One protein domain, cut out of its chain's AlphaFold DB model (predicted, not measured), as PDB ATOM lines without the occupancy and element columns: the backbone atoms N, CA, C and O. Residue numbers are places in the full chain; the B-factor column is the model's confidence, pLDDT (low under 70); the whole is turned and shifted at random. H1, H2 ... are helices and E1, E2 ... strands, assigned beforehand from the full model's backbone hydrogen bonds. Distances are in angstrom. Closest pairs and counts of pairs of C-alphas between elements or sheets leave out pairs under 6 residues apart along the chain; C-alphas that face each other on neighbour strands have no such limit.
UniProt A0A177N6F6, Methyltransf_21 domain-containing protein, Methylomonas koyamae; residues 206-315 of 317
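What this domain is: This is residues 206 to 315 of the 317 residues of the protein "Methyltransf_21 domain-containing protein" of Methylomonas koyamae (UniProt A0A177N6F6). A small strand hairpin, E1 and E2, comes off the end of one long helix, H5, and H4 folds back beside the beginning of H5 in a helical hairpin that reaches to one end of the domain. H3 meets H5 at a slant, beside residues 282 to 286 of H5, H2 and H6 come loosely near each other beyond the far end of H5, and H1 stands away at the opposite end of the domain from H4, where residues 218 to 223 stick out. The printed part has 110 residues with six named helices and two named strands, in the order H1, H2, H3, H4, H5, E1, E2, H6; the sheet is E1 - E2, antiparallel, and the class is mostly helix. The whole is loose, with a radius of gyration of the C-alphas of 16.8 A and spans of 50 by 34 by 30 A.

Where its parts are: E1 is residues 296 to 299 and E2 residues 302 to 305, each 9.5 A long. H5, residues 272 to 292, is 29.8 A from C-alpha 272 at (-1.690, -9.582, 9.540) to C-alpha 292 at (-3.790, -36.746, 21.562). H4 is residues 261 to 268, and H3, residues 244 to 254, is 15.1 A long. H6 is residues 307 to 314 and H2 residues 231 to 239. H1, residues 211 to 218, begins with C-alpha 211 at (-20.569, -45.299, 20.713).

How they stand to each other: E1 and E2 form a hairpin of antiparallel neighbours at 151 degrees, with N 299 and O 302 2.8 A apart and N 304 and O 297 2.9 A apart, within hydrogen-bond range. The closest C-alphas of H5 and E1, those of Val 290 and Gly 296, are 5.6 A apart. H5 touches H4 with residues 272 to 279 alone, a helical hairpin at a shallow tilt of 20 degrees, opposite ways; the closest C-alphas are those of Glu 263 and Leu 275, 5.3 A. H5 touches H3 with residues 282 to 286 alone, at a steep tilt of 49 degrees, the closest C-alphas being those of Met 254 and Ile 283, 6.0 A. H6 is close but not clearly touching to H2, with the C-alphas of Asp 232 and Leu 314 at 7.1 A, and to H3, with those of Glu 248 and Ile 307 at 6.9 A. H1 is apart from H2, H3 and H5, among others. Every O i to N i+4 pair is within hydrogen-bond range in H2, H3, H4, H5 and H6, and 2 of 4 are in H1.

The domain as a whole: The two C-alphas farthest apart, those of Ser 221 and Val 268, are 51.8 A apart. The printed part has no cut. The link from H1 to H2, residues 219 to 230, is long. Residues 222 to 226 are under 70 in pLDDT, and the mean of the printed part is 88.8.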
ATOM      1  N   ALA A 206     -16.125 -39.282  15.446       88.81
ATOM      2  CA  ALA A 206     -16.414 -40.682  15.138       88.81
ATOM      3  C   ALA A 206     -15.142 -41.509  14.889       88.81
ATOM      4  O   ALA A 206     -15.152 -42.726  15.045       88.81
ATOM      5  N   GLU A 207     -14.041 -40.857  14.514       89.44
ATOM      6  CA  GLU A 207     -12.740 -41.517  14.408       89.44
ATOM      7  C   GLU A 207     -12.108 -41.715  15.776       89.44
ATOM      8  O   GLU A 207     -11.545 -42.778  16.028       89.44
ATOM      9  N   LEU A 208     -12.237 -40.725  16.662       89.75
ATOM     10  CA  LEU A 208     -11.721 -40.804  18.023       89.75
ATOM     11  C   LEU A 208     -12.505 -41.812  18.879       89.75
ATOM     12  O   LEU A 208     -11.894 -42.565  19.632       89.75
ATOM     13  N   TYR A 209     -13.832 -41.878  18.758       90.06
ATOM     14  CA  TYR A 209     -14.690 -42.609  19.696       90.06
ATOM     15  C   TYR A 209     -15.676 -43.538  19.001       90.06
ATOM     16  O   TYR A 209     -16.387 -43.132  18.082       90.06
ATOM     17  N   ASN A 210     -15.809 -44.757  19.527       90.25
ATOM     18  CA  ASN A 210     -16.998 -45.564  19.277       90.25
ATOM     19  C   ASN A 210     -18.162 -45.117  20.189       90.25
ATOM     20  O   ASN A 210     -17.991 -44.287  21.086       90.25
ATOM     21  N   VAL A 211     -19.356 -45.672  19.964       90.06
ATOM     22  CA  VAL A 211     -20.569 -45.299  20.713       90.06
ATOM     23  C   VAL A 211     -20.404 -45.526  22.220       90.06
ATOM     24  O   VAL A 211     -20.745 -44.645  23.004       90.06
ATOM     25  N   GLU A 212     -19.841 -46.662  22.635       88.75
ATOM     26  CA  GLU A 212     -19.647 -46.984  24.054       88.75
ATOM     27  C   GLU A 212     -18.664 -46.017  24.730       88.75
ATOM     28  O   GLU A 212     -18.921 -45.517  25.824       88.75
ATOM     29  N   GLU A 213     -17.543 -45.704  24.080       88.50
ATOM     30  CA  GLU A 213     -16.551 -44.746  24.574       88.50
ATOM     31  C   GLU A 213     -17.120 -43.328  24.643       88.50
ATOM     32  O   GLU A 213     -16.873 -42.611  25.613       88.50
ATOM     33  N   ALA A 214     -17.921 -42.930  23.653       88.31
ATOM     34  CA  ALA A 214     -18.635 -41.662  23.678       88.31
ATOM     35  C   ALA A 214     -19.631 -41.597  24.851       88.31
ATOM     36  O   ALA A 214     -19.692 -40.580  25.545       88.31
ATOM     37  N   GLN A 215     -20.356 -42.688  25.123       87.75
ATOM     38  CA  GLN A 215     -21.320 -42.770  26.227       87.75
ATOM     39  C   GLN A 215     -20.667 -42.659  27.611       87.75
ATOM     40  O   GLN A 215     -21.270 -42.093  28.524       87.75
ATOM     41  N   ARG A 216     -19.416 -43.114  27.776       86.44
ATOM     42  CA  ARG A 216     -18.683 -43.011  29.057       86.44
ATOM     43  C   ARG A 216     -18.533 -41.571  29.564       86.44
ATOM     44  O   ARG A 216     -18.329 -41.387  30.760       86.44
ATOM     45  N   ARG A 217     -18.676 -40.558  28.701       81.19
ATOM     46  CA  ARG A 217     -18.619 -39.130  29.079       81.19
ATOM     47  C   ARG A 217     -19.782 -38.658  29.926       81.19
ATOM     48  O   ARG A 217     -19.656 -37.653  30.616       81.19
ATOM     49  N   PHE A 218     -20.888 -39.385  29.883       83.88
ATOM     50  CA  PHE A 218     -22.064 -39.095  30.691       83.88
ATOM     51  C   PHE A 218     -22.054 -39.869  32.013       83.88
ATOM     52  O   PHE A 218     -22.971 -39.714  32.817       83.88
ATOM     53  N   HIS A 219     -21.029 -40.694  32.263       79.69
ATOM     54  CA  HIS A 219     -20.916 -41.425  33.515       79.69
ATOM     55  C   HIS A 219     -20.314 -40.524  34.615       79.69
ATOM     56  O   HIS A 219     -19.203 -40.017  34.432       79.69
ATOM     57  N   PRO A 220     -20.969 -40.363  35.785       75.12
ATOM     58  CA  PRO A 220     -20.548 -39.420  36.831       75.12
ATOM     59  C   PRO A 220     -19.129 -39.637  37.379       75.12
ATOM     60  O   PRO A 220     -18.539 -38.729  37.953       75.12
ATOM     61  N   SER A 221     -18.578 -40.845  37.226       77.19
ATOM     62  CA  SER A 221     -17.278 -41.235  37.781       77.19
ATOM     63  C   SER A 221     -16.083 -41.078  36.830       77.19
ATOM     64  O   SER A 221     -14.991 -41.517  37.188       77.19
ATOM     65  N   ASN A 222     -16.241 -40.487  35.636       66.50
ATOM     66  CA  ASN A 222     -15.132 -40.348  34.681       66.50
ATOM     67  C   ASN A 222     -14.937 -38.907  34.157       66.50
ATOM     68  O   ASN A 222     -15.345 -38.595  33.034       66.50
ATOM     69  N   PRO A 223     -14.245 -38.033  34.914       64.06
ATOM     70  CA  PRO A 223     -13.947 -36.664  34.481       64.06
ATOM     71  C   PRO A 223     -12.991 -36.586  33.271       64.06
ATOM     72  O   PRO A 223     -12.862 -35.526  32.663       64.06
ATOM     73  N   HIS A 224     -12.349 -37.697  32.878       68.19
ATOM     74  CA  HIS A 224     -11.392 -37.776  31.762       68.19
ATOM     75  C   HIS A 224     -11.930 -38.524  30.534       68.19
ATOM     76  O   HIS A 224     -11.185 -38.856  29.611       68.19
ATOM     77  N   ALA A 225     -13.235 -38.778  30.467       67.62
ATOM     78  CA  ALA A 225     -13.833 -39.477  29.333       67.62
ATOM     79  C   ALA A 225     -13.654 -38.731  27.987       67.62
ATOM     80  O   ALA A 225     -13.698 -39.353  26.929       67.62
ATOM     81  N   TRP A 226     -13.390 -37.418  28.020       64.69
ATOM     82  CA  TRP A 226     -13.066 -36.583  26.851       64.69
ATOM     83  C   TRP A 226     -11.657 -36.797  26.279       64.69
ATOM     84  O   TRP A 226     -11.322 -36.196  25.261       64.69
ATOM     85  N   THR A 227     -10.821 -37.612  26.926       73.00
ATOM     86  CA  THR A 227      -9.462 -37.947  26.467       73.00
ATOM     87  C   THR A 227      -9.188 -39.452  26.494       73.00
ATOM     88  O   THR A 227      -8.062 -39.885  26.255       73.00
ATOM     89  N   THR A 228     -10.213 -40.262  26.779       80.75
ATOM     90  CA  THR A 228     -10.086 -41.715  26.923       80.75
ATOM     91  C   THR A 228     -10.728 -42.417  25.730       80.75
ATOM     92  O   THR A 228     -11.950 -42.520  25.645       80.75
ATOM     93  N   PHE A 229      -9.896 -42.919  24.823       87.31
ATOM     94  CA  PHE A 229     -10.287 -43.727  23.669       87.31
ATOM     95  C   PHE A 229      -9.211 -44.775  23.361       87.31
ATOM     96  O   PHE A 229      -8.053 -44.616  23.763       87.31
ATOM     97  N   ASP A 230      -9.575 -45.838  22.641       90.69
ATOM     98  CA  ASP A 230      -8.613 -46.798  22.094       90.69
ATOM     99  C   ASP A 230      -7.717 -46.136  21.037       90.69
ATOM    100  O   ASP A 230      -7.998 -46.117  19.838       90.69
ATOM    101  N   ARG A 231      -6.605 -45.582  21.506       90.31
ATOM    102  CA  ARG A 231      -5.632 -44.863  20.690       90.31
ATOM    103  C   ARG A 231      -5.036 -45.720  19.571       90.31
ATOM    104  O   ARG A 231      -4.810 -45.195  18.487       90.31
ATOM    105  N   ASP A 232      -4.793 -47.010  19.797       91.56
ATOM    106  CA  ASP A 232      -4.174 -47.875  18.786       91.56
ATOM    107  C   ASP A 232      -5.127 -48.078  17.601       91.56
ATOM    108  O   ASP A 232      -4.703 -48.015  16.442       91.56
ATOM    109  N   ARG A 233      -6.429 -48.233  17.882       91.62
ATOM    110  CA  ARG A 233      -7.483 -48.222  16.858       91.62
ATOM    111  C   ARG A 233      -7.548 -46.880  16.131       91.62
ATOM    112  O   ARG A 233      -7.605 -46.865  14.903       91.62
ATOM    113  N   VAL A 234      -7.550 -45.769  16.871       92.06
ATOM    114  CA  VAL A 234      -7.637 -44.421  16.284       92.06
ATOM    115  C   VAL A 234      -6.469 -44.162  15.338       92.06
ATOM    116  O   VAL A 234      -6.707 -43.783  14.196       92.06
ATOM    117  N   ILE A 235      -5.227 -44.408  15.769       90.94
ATOM    118  CA  ILE A 235      -4.032 -44.188  14.941       90.94
ATOM    119  C   ILE A 235      -4.116 -45.014  13.658       90.94
ATOM    120  O   ILE A 235      -3.912 -44.467  12.577       90.94
ATOM    121  N   LYS A 236      -4.467 -46.303  13.757       88.94
ATOM    122  CA  LYS A 236      -4.628 -47.174  12.584       88.94
ATOM    123  C   LYS A 236      -5.667 -46.628  11.609       88.94
ATOM    124  O   LYS A 236      -5.377 -46.514  10.426       88.94
ATOM    125  N   ASN A 237      -6.849 -46.256  12.095       88.62
ATOM    126  CA  ASN A 237      -7.942 -45.785  11.241       88.62
ATOM    127  C   ASN A 237      -7.679 -44.402  10.637       88.62
ATOM    128  O   ASN A 237      -8.065 -44.152   9.496       88.62
ATOM    129  N   TYR A 238      -7.062 -43.509  11.408       88.94
ATOM    130  CA  TYR A 238      -6.756 -42.148  10.989       88.94
ATOM    131  C   TYR A 238      -5.611 -42.133   9.970       88.94
ATOM    132  O   TYR A 238      -5.772 -41.593   8.879       88.94
ATOM    133  N   LEU A 239      -4.488 -42.796  10.271       85.94
ATOM    134  CA  LEU A 239      -3.327 -42.820   9.376       85.94
ATOM    135  C   LEU A 239      -3.551 -43.680   8.127       85.94
ATOM    136  O   LEU A 239      -2.977 -43.365   7.092       85.94
ATOM    137  N   ALA A 240      -4.423 -44.697   8.164       84.31
ATOM    138  CA  ALA A 240      -4.760 -45.492   6.973       84.31
ATOM    139  C   ALA A 240      -5.401 -44.674   5.836       84.31
ATOM    140  O   ALA A 240      -5.461 -45.145   4.702       84.31
ATOM    141  N   LYS A 241      -5.902 -43.469   6.129       85.31
ATOM    142  CA  LYS A 241      -6.517 -42.568   5.143       85.31
ATOM    143  C   LYS A 241      -5.550 -41.512   4.608       85.31
ATOM    144  O   LYS A 241      -5.934 -40.741   3.734       85.31
ATOM    145  N   LEU A 242      -4.340 -41.440   5.159       86.62
ATOM    146  CA  LEU A 242      -3.361 -40.406   4.850       86.62
ATOM    147  C   LEU A 242      -2.153 -41.014   4.140       86.62
ATOM    148  O   LEU A 242      -1.779 -42.161   4.376       86.62
ATOM    149  N   ASP A 243      -1.493 -40.206   3.314       87.81
ATOM    150  CA  ASP A 243      -0.110 -40.481   2.944       87.81
ATOM    151  C   ASP A 243       0.760 -40.255   4.185       87.81
ATOM    152  O   ASP A 243       0.947 -39.128   4.647       87.81
ATOM    153  N   VAL A 244       1.253 -41.352   4.756       84.50
ATOM    154  CA  VAL A 244       1.999 -41.358   6.016       84.50
ATOM    155  C   VAL A 244       3.326 -40.599   5.905       84.50
ATOM    156  O   VAL A 244       3.708 -39.905   6.848       84.50
ATOM    157  N   ALA A 245       4.005 -40.680   4.757       84.19
ATOM    158  CA  ALA A 245       5.263 -39.969   4.538       84.19
ATOM    159  C   ALA A 245       5.013 -38.459   4.392       84.19
ATOM    160  O   ALA A 245       5.716 -37.645   5.000       84.19
ATOM    161  N   ALA A 246       3.966 -38.079   3.649       87.38
ATOM    162  CA  ALA A 246       3.545 -36.683   3.555       87.38
ATOM    163  C   ALA A 246       3.076 -36.137   4.916       87.38
ATOM    164  O   ALA A 246       3.402 -35.002   5.264       87.38
ATOM    165  N   PHE A 247       2.366 -36.947   5.709       89.38
ATOM    166  CA  PHE A 247       1.912 -36.591   7.052       89.38
ATOM    167  C   PHE A 247       3.074 -36.262   7.987       89.38
ATOM    168  O   PHE A 247       3.047 -35.212   8.629       89.38
ATOM    169  N   GLU A 248       4.099 -37.116   8.049       87.00
ATOM    170  CA  GLU A 248       5.261 -36.901   8.919       87.00
ATOM    171  C   GLU A 248       5.987 -35.588   8.589       87.00
ATOM    172  O   GLU A 248       6.255 -34.777   9.482       87.00
ATOM    173  N   LEU A 249       6.255 -35.340   7.304       88.50
ATOM    174  CA  LEU A 249       6.921 -34.113   6.871       88.50
ATOM    175  C   LEU A 249       6.053 -32.877   7.139       88.50
ATOM    176  O   LEU A 249       6.539 -31.857   7.638       88.50
ATOM    177  N   TYR A 250       4.764 -32.965   6.812       92.00
ATOM    178  CA  TYR A 250       3.847 -31.844   6.943       92.00
ATOM    179  C   TYR A 250       3.621 -31.471   8.409       92.00
ATOM    180  O   TYR A 250       3.783 -30.304   8.767       92.00
ATOM    181  N   ILE A 251       3.328 -32.444   9.282       92.06
ATOM    182  CA  ILE A 251       3.057 -32.178  10.699       92.06
ATOM    183  C   ILE A 251       4.285 -31.591  11.403       92.06
ATOM    184  O   ILE A 251       4.140 -30.650  12.179       92.06
ATOM    185  N   SER A 252       5.493 -32.059  11.062       90.81
ATOM    186  CA  SER A 252       6.751 -31.490  11.561       90.81
ATOM    187  C   SER A 252       6.879 -30.004  11.217       90.81
ATOM    188  O   SER A 252       7.225 -29.191  12.073       90.81
ATOM    189  N   ASN A 253       6.518 -29.617   9.991       92.62
ATOM    190  CA  ASN A 253       6.532 -28.214   9.577       92.62
ATOM    191  C   ASN A 253       5.421 -27.384  10.239       92.62
ATOM    192  O   ASN A 253       5.668 -26.236  10.598       92.62
ATOM    193  N   MET A 254       4.225 -27.942  10.454       95.06
ATOM    194  CA  MET A 254       3.111 -27.214  11.084       95.06
ATOM    195  C   MET A 254       3.378 -26.826  12.548       95.06
ATOM    196  O   MET A 254       2.791 -25.858  13.040       95.06
ATOM    197  N   LEU A 255       4.257 -27.566  13.236       93.69
ATOM    198  CA  LEU A 255       4.654 -27.321  14.629       93.69
ATOM    199  C   LEU A 255       5.715 -26.223  14.771       93.69
ATOM    200  O   LEU A 255       5.917 -25.719  15.877       93.69
ATOM    201  N   LYS A 256       6.398 -25.853  13.680       92.94
ATOM    202  CA  LYS A 256       7.447 -24.831  13.704       92.94
ATOM    203  C   LYS A 256       6.853 -23.432  13.903       92.94
ATOM    204  O   LYS A 256       5.728 -23.162  13.461       92.94
ATOM    205  N   PRO A 257       7.606 -22.520  14.545       92.25
ATOM    206  CA  PRO A 257       7.180 -21.136  14.725       92.25
ATOM    207  C   PRO A 257       7.221 -20.327  13.423       92.25
ATOM    208  O   PRO A 257       6.596 -19.268  13.362       92.25
ATOM    209  N   ASP A 258       7.935 -20.794  12.398       95.06
ATOM    210  CA  ASP A 258       8.078 -20.114  11.112       95.06
ATOM    211  C   ASP A 258       6.746 -19.967  10.361       95.06
ATOM    212  O   ASP A 258       5.759 -20.667  10.617       95.06
ATOM    213  N   ASP A 259       6.709 -19.003   9.441       96.94
ATOM    214  CA  ASP A 259       5.570 -18.834   8.545       96.94
ATOM    215  C   ASP A 259       5.494 -20.011   7.564       96.94
ATOM    216  O   ASP A 259       6.494 -20.432   6.981       96.94
ATOM    217  N   THR A 260       4.283 -20.514   7.349       96.62
ATOM    218  CA  THR A 260       3.993 -21.397   6.208       96.62
ATOM    219  C   THR A 260       3.763 -20.575   4.944       96.62
ATOM    220  O   THR A 260       3.645 -19.352   5.000       96.62
ATOM    221  N   GLU A 261       3.648 -21.232   3.789       96.94
ATOM    222  CA  GLU A 261       3.408 -20.551   2.509       96.94
ATOM    223  C   GLU A 261       2.146 -19.667   2.536       96.94
ATOM    224  O   GLU A 261       2.173 -18.523   2.082       96.94
ATOM    225  N   ILE A 262       1.058 -20.150   3.151       97.00
ATOM    226  CA  ILE A 262      -0.186 -19.382   3.312       97.00
ATOM    227  C   ILE A 262      -0.005 -18.155   4.225       97.00
ATOM    228  O   ILE A 262      -0.554 -17.088   3.956       97.00
ATOM    229  N   GLU A 263       0.798 -18.259   5.280       97.75
ATOM    230  CA  GLU A 263       1.067 -17.135   6.186       97.75
ATOM    231  C   GLU A 263       2.002 -16.106   5.569       97.75
ATOM    232  O   GLU A 263       1.762 -14.905   5.701       97.75
ATOM    233  N   ALA A 264       3.013 -16.563   4.831       97.88
ATOM    234  CA  ALA A 264       3.850 -15.694   4.020       97.88
ATOM    235  C   ALA A 264       3.001 -14.943   2.980       97.88
ATOM    236  O   ALA A 264       3.181 -13.737   2.806       97.88
ATOM    237  N   LEU A 265       2.018 -15.607   2.354       98.06
ATOM    238  CA  LEU A 265       1.066 -14.949   1.458       98.06
ATOM    239  C   LEU A 265       0.273 -13.855   2.192       98.06
ATOM    240  O   LEU A 265       0.220 -12.721   1.718       98.06
ATOM    241  N   PHE A 266      -0.304 -14.146   3.362       98.06
ATOM    242  CA  PHE A 266      -1.030 -13.130   4.135       98.06
ATOM    243  C   PHE A 266      -0.142 -11.959   4.556       98.06
ATOM    244  O   PHE A 266      -0.600 -10.816   4.541       98.06
ATOM    245  N   ARG A 267       1.132 -12.216   4.868       97.19
ATOM    246  CA  ARG A 267       2.112 -11.168   5.169       97.19
ATOM    247  C   ARG A 267       2.341 -10.251   3.973       97.19
ATOM    248  O   ARG A 267       2.298  -9.036   4.140       97.19
ATOM    249  N   VAL A 268       2.540 -10.823   2.782       96.88
ATOM    250  CA  VAL A 268       2.749 -10.072   1.530       96.88
ATOM    251  C   VAL A 268       1.567  -9.151   1.221       96.88
ATOM    252  O   VAL A 268       1.773  -8.023   0.786       96.88
ATOM    253  N   TYR A 269       0.338  -9.605   1.478       96.06
ATOM    254  CA  TYR A 269      -0.882  -8.827   1.233       96.06
ATOM    255  C   TYR A 269      -1.339  -7.978   2.435       96.06
ATOM    256  O   TYR A 269      -2.396  -7.357   2.376       96.06
ATOM    257  N   GLY A 270      -0.559  -7.924   3.521       95.44
ATOM    258  CA  GLY A 270      -0.842  -7.069   4.680       95.44
ATOM    259  C   GLY A 270      -2.002  -7.529   5.573       95.44
ATOM    260  O   GLY A 270      -2.461  -6.763   6.417       95.44
ATOM    261  N   ILE A 271      -2.467  -8.776   5.450       94.88
ATOM    262  CA  ILE A 271      -3.604  -9.315   6.219       94.88
ATOM    263  C   ILE A 271      -3.111  -9.947   7.534       94.88
ATOM    264  O   ILE A 271      -3.264 -11.140   7.803       94.88
ATOM    265  N   VAL A 272      -2.459  -9.127   8.364       95.75
ATOM    266  CA  VAL A 272      -1.690  -9.582   9.540       95.75
ATOM    267  C   VAL A 272      -2.569 -10.220  10.626       95.75
ATOM    268  O   VAL A 272      -2.152 -11.181  11.269       95.75
ATOM    269  N   SER A 273      -3.795  -9.733  10.829       95.00
ATOM    270  CA  SER A 273      -4.727 -10.306  11.817       95.00
ATOM    271  C   SER A 273      -5.108 -11.755  11.486       95.00
ATOM    272  O   SER A 273      -5.122 -12.620  12.367       95.00
ATOM    273  N   VAL A 274      -5.362 -12.029  10.206       96.75
ATOM    274  CA  VAL A 274      -5.689 -13.367   9.697       96.75
ATOM    275  C   VAL A 274      -4.470 -14.274   9.775       96.75
ATOM    276  O   VAL A 274      -4.594 -15.389  10.273       96.75
ATOM    277  N   LEU A 275      -3.287 -13.778   9.389       97.62
ATOM    278  CA  LEU A 275      -2.015 -14.488   9.561       97.62
ATOM    279  C   LEU A 275      -1.846 -14.980  10.997       97.62
ATOM    280  O   LEU A 275      -1.651 -16.176  11.212       97.62
ATOM    281  N   ASN A 276      -1.951 -14.078  11.974       97.19
ATOM    282  CA  ASN A 276      -1.741 -14.419  13.380       97.19
ATOM    283  C   ASN A 276      -2.729 -15.494  13.849       97.19
ATOM    284  O   ASN A 276      -2.326 -16.463  14.489       97.19
ATOM    285  N   THR A 277      -4.001 -15.362  13.464       96.75
ATOM    286  CA  THR A 277      -5.051 -16.337  13.796       96.75
ATOM    287  C   THR A 277      -4.770 -17.704  13.169       96.75
ATOM    288  O   THR A 277      -4.910 -18.732  13.832       96.75
ATOM    289  N   VAL A 278      -4.362 -17.739  11.898       97.19
ATOM    290  CA  VAL A 278      -4.049 -18.983  11.181       97.19
ATOM    291  C   VAL A 278      -2.817 -19.657  11.774       97.19
ATOM    292  O   VAL A 278      -2.879 -20.856  12.040       97.19
ATOM    293  N   LYS A 279      -1.755 -18.903  12.087       97.75
ATOM    294  CA  LYS A 279      -0.557 -19.437  12.749       97.75
ATOM    295  C   LYS A 279      -0.884 -20.036  14.114       97.75
ATOM    296  O   LYS A 279      -0.479 -21.163  14.402       97.75
ATOM    297  N   GLU A 280      -1.636 -19.311  14.940       97.06
ATOM    298  CA  GLU A 280      -2.060 -19.791  16.258       97.06
ATOM    299  C   GLU A 280      -2.859 -21.096  16.138       97.06
ATOM    300  O   GLU A 280      -2.518 -22.101  16.772       97.06
ATOM    301  N   LYS A 281      -3.891 -21.109  15.281       96.12
ATOM    302  CA  LYS A 281      -4.726 -22.293  15.053       96.12
ATOM    303  C   LYS A 281      -3.919 -23.458  14.492       96.12
ATOM    304  O   LYS A 281      -4.072 -24.570  14.988       96.12
ATOM    305  N   ARG A 282      -3.040 -23.227  13.514       95.44
ATOM    306  CA  ARG A 282      -2.183 -24.260  12.918       95.44
ATOM    307  C   ARG A 282      -1.327 -24.949  13.972       95.44
ATOM    308  O   ARG A 282      -1.383 -26.172  14.084       95.44
ATOM    309  N   ILE A 283      -0.571 -24.181  14.760       95.06
ATOM    310  CA  ILE A 283       0.328 -24.734  15.785       95.06
ATOM    311  C   ILE A 283      -0.483 -25.481  16.848       95.06
ATOM    312  O   ILE A 283      -0.127 -26.602  17.222       95.06
ATOM    313  N   LYS A 284      -1.602 -24.898  17.301       94.44
ATOM    314  CA  LYS A 284      -2.515 -25.537  18.255       94.44
ATOM    315  C   LYS A 284      -3.060 -26.856  17.713       94.44
ATOM    316  O   LYS A 284      -3.046 -27.860  18.419       94.44
ATOM    317  N   HIS A 285      -3.522 -26.877  16.467       93.75
ATOM    318  CA  HIS A 285      -4.123 -28.056  15.854       93.75
ATOM    319  C   HIS A 285      -3.095 -29.156  15.593       93.75
ATOM    320  O   HIS A 285      -3.371 -30.313  15.904       93.75
ATOM    321  N   ALA A 286      -1.907 -28.805  15.099       94.06
ATOM    322  CA  ALA A 286      -0.813 -29.756  14.927       94.06
ATOM    323  C   ALA A 286      -0.379 -30.354  16.275       94.06
ATOM    324  O   ALA A 286      -0.254 -31.572  16.399       94.06
ATOM    325  N   THR A 287      -0.254 -29.511  17.308       92.44
ATOM    326  CA  THR A 287       0.033 -29.942  18.686       92.44
ATOM    327  C   THR A 287      -1.026 -30.920  19.188       92.44
ATOM    328  O   THR A 287      -0.685 -32.001  19.660       92.44
ATOM    329  N   MET A 288      -2.314 -30.592  19.026       90.62
ATOM    330  CA  MET A 288      -3.414 -31.464  19.444       90.62
ATOM    331  C   MET A 288      -3.359 -32.836  18.768       90.62
ATOM    332  O   MET A 288      -3.554 -33.843  19.447       90.62
ATOM    333  N   VAL A 289      -3.088 -32.904  17.460       91.00
ATOM    334  CA  VAL A 289      -2.972 -34.186  16.740       91.00
ATOM    335  C   VAL A 289      -1.808 -35.012  17.290       91.00
ATOM    336  O   VAL A 289      -1.984 -36.192  17.591       91.00
ATOM    337  N   VAL A 290      -0.640 -34.395  17.480       91.62
ATOM    338  CA  VAL A 290       0.553 -35.089  17.989       91.62
ATOM    339  C   VAL A 290       0.354 -35.578  19.422       91.62
ATOM    340  O   VAL A 290       0.644 -36.737  19.716       91.62
ATOM    341  N   GLU A 291      -0.165 -34.735  20.313       89.38
ATOM    342  CA  GLU A 291      -0.312 -35.064  21.733       89.38
ATOM    343  C   GLU A 291      -1.459 -36.052  21.988       89.38
ATOM    344  O   GLU A 291      -1.271 -37.030  22.716       89.38
ATOM    345  N   SER A 292      -2.626 -35.861  21.359       87.12
ATOM    346  CA  SER A 292      -3.790 -36.746  21.562       87.12
ATOM    347  C   SER A 292      -3.531 -38.174  21.080       87.12
ATOM    348  O   SER A 292      -3.964 -39.138  21.716       87.12
ATOM    349  N   LEU A 293      -2.763 -38.323  20.000       89.12
ATOM    350  CA  LEU A 293      -2.361 -39.619  19.461       89.12
ATOM    351  C   LEU A 293      -1.020 -40.107  20.037       89.12
ATOM    352  O   LEU A 293      -0.577 -41.205  19.714       89.12
ATOM    353  N   LYS A 294      -0.378 -39.328  20.920       89.19
ATOM    354  CA  LYS A 294       0.985 -39.545  21.445       89.19
ATOM    355  C   LYS A 294       2.006 -39.901  20.354       89.19
ATOM    356  O   LYS A 294       2.855 -40.768  20.545       89.19
ATOM    357  N   LEU A 295       1.922 -39.209  19.225       90.12
ATOM    358  CA  LEU A 295       2.850 -39.331  18.099       90.12
ATOM    359  C   LEU A 295       4.141 -38.529  18.316       90.12
ATOM    360  O   LEU A 295       4.977 -38.451  17.423       90.12
ATOM    361  N   GLY A 296       4.303 -37.908  19.481       90.44
ATOM    362  CA  GLY A 296       5.469 -37.128  19.862       90.44
ATOM    363  C   GLY A 296       5.256 -36.430  21.201       90.44
ATOM    364  O   GLY A 296       4.178 -36.504  21.794       90.44
ATOM    365  N   SER A 297       6.294 -35.753  21.676       87.19
ATOM    366  CA  SER A 297       6.267 -34.969  22.916       87.19
ATOM    367  C   SER A 297       7.205 -33.773  22.821       87.19
ATOM    368  O   SER A 297       8.187 -33.821  22.080       87.19
ATOM    369  N   LYS A 298       6.948 -32.722  23.603       87.25
ATOM    370  CA  LYS A 298       7.892 -31.608  23.739       87.25
ATOM    371  C   LYS A 298       9.078 -31.998  24.621       87.25
ATOM    372  O   LYS A 298       8.876 -32.481  25.734       87.25
ATOM    373  N   VAL A 299      10.286 -31.742  24.136       84.44
ATOM    374  CA  VAL A 299      11.553 -31.849  24.871       84.44
ATOM    375  C   VAL A 299      12.305 -30.544  24.631       84.44
ATOM    376  O   VAL A 299      12.481 -30.148  23.485       84.44
ATOM    377  N   ASP A 300      12.647 -29.826  25.702       84.44
ATOM    378  CA  ASP A 300      13.341 -28.525  25.649       84.44
ATOM    379  C   ASP A 300      12.674 -27.463  24.749       84.44
ATOM    380  O   ASP A 300      13.322 -26.596  24.175       84.44
ATOM    381  N   GLY A 301      11.342 -27.510  24.644       79.69
ATOM    382  CA  GLY A 301      10.551 -26.570  23.841       79.69
ATOM    383  C   GLY A 301      10.340 -26.990  22.384       79.69
ATOM    384  O   GLY A 301       9.483 -26.406  21.720       79.69
ATOM    385  N   GLU A 302      11.015 -28.041  21.914       81.75
ATOM    386  CA  GLU A 302      10.865 -28.585  20.562       81.75
ATOM    387  C   GLU A 302      10.073 -29.897  20.557       81.75
ATOM    388  O   GLU A 302      10.132 -30.694  21.495       81.75
ATOM    389  N   PHE A 303       9.304 -30.146  19.494       85.69
ATOM    390  CA  PHE A 303       8.591 -31.412  19.338       85.69
ATOM    391  C   PHE A 303       9.524 -32.505  18.827       85.69
ATOM    392  O   PHE A 303      10.010 -32.447  17.700       85.69
ATOM    393  N   GLN A 304       9.686 -33.558  19.625       87.62
ATOM    394  CA  GLN A 304      10.292 -34.807  19.186       87.62
ATOM    395  C   GLN A 304       9.185 -35.760  18.733       87.62
ATOM    396  O   GLN A 304       8.432 -36.298  19.553       87.62
ATOM    397  N   LEU A 305       9.058 -35.931  17.417       89.50
ATOM    398  CA  LEU A 305       8.080 -36.827  16.806       89.50
ATOM    399  C   LEU A 305       8.557 -38.284  16.886       89.50
ATOM    400  O   LEU A 305       9.730 -38.583  16.696       89.50
ATOM    401  N   ARG A 306       7.617 -39.192  17.145       87.88
ATOM    402  CA  ARG A 306       7.800 -40.651  17.231       87.88
ATOM    403  C   ARG A 306       6.869 -41.397  16.277       87.88
ATOM    404  O   ARG A 306       6.510 -42.547  16.511       87.88
ATOM    405  N   ILE A 307       6.464 -40.735  15.193       84.69
ATOM    406  CA  ILE A 307       5.492 -41.253  14.221       84.69
ATOM    407  C   ILE A 307       5.962 -42.606  13.673       84.69
ATOM    408  O   ILE A 307       5.242 -43.593  13.783       84.69
ATOM    409  N   ASN A 308       7.206 -42.692  13.195       82.44
ATOM    410  CA  ASN A 308       7.784 -43.932  12.671       82.44
ATOM    411  C   ASN A 308       7.896 -45.067  13.706       82.44
ATOM    412  O   ASN A 308       7.740 -46.236  13.354       82.44
ATOM    413  N   GLU A 309       8.153 -44.750  14.976       86.25
ATOM    414  CA  GLU A 309       8.194 -45.753  16.051       86.25
ATOM    415  C   GLU A 309       6.799 -46.327  16.316       86.25
ATOM    416  O   GLU A 309       6.627 -47.547  16.381       86.25
ATOM    417  N   GLU A 310       5.791 -45.456  16.411       86.06
ATOM    418  CA  GLU A 310       4.400 -45.854  16.636       86.06
ATOM    419  C   GLU A 310       3.834 -46.648  15.456       86.06
ATOM    420  O   GLU A 310       3.157 -47.658  15.654       86.06
ATOM    421  N   LEU A 311       4.167 -46.259  14.227       81.56
ATOM    422  CA  LEU A 311       3.760 -46.986  13.029       81.56
ATOM    423  C   LEU A 311       4.318 -48.417  12.996       81.56
ATOM    424  O   LEU A 311       3.555 -49.360  12.760       81.56
ATOM    425  N   LYS A 312       5.610 -48.590  13.314       85.75
ATOM    426  CA  LYS A 312       6.249 -49.914  13.434       85.75
ATOM    427  C   LYS A 312       5.632 -50.735  14.566       85.75
ATOM    428  O   LYS A 312       5.333 -51.915  14.384       85.75
ATOM    429  N   ARG A 313       5.386 -50.116  15.729       90.56
ATOM    430  CA  ARG A 313       4.724 -50.765  16.880       90.56
ATOM    431  C   ARG A 313       3.340 -51.297  16.502       90.56
ATOM    432  O   ARG A 313       2.957 -52.386  16.930       90.56
ATOM    433  N   LEU A 314       2.601 -50.537  15.697       87.06
ATOM    434  CA  LEU A 314       1.244 -50.866  15.262       87.06
ATOM    435  C   LEU A 314       1.183 -51.760  14.016       87.06
ATOM    436  O   LEU A 314       0.080 -52.196  13.672       87.06
ATOM    437  N   LYS A 315       2.332 -52.073  13.396       83.81
ATOM    438  CA  LYS A 315       2.456 -52.838  12.142       83.81
ATOM    439  C   LYS A 315       1.697 -52.191  10.971       83.81
ATOM    440  O   LYS A 315       1.019 -52.886  10.220       83.81
TER     441      LYS A 315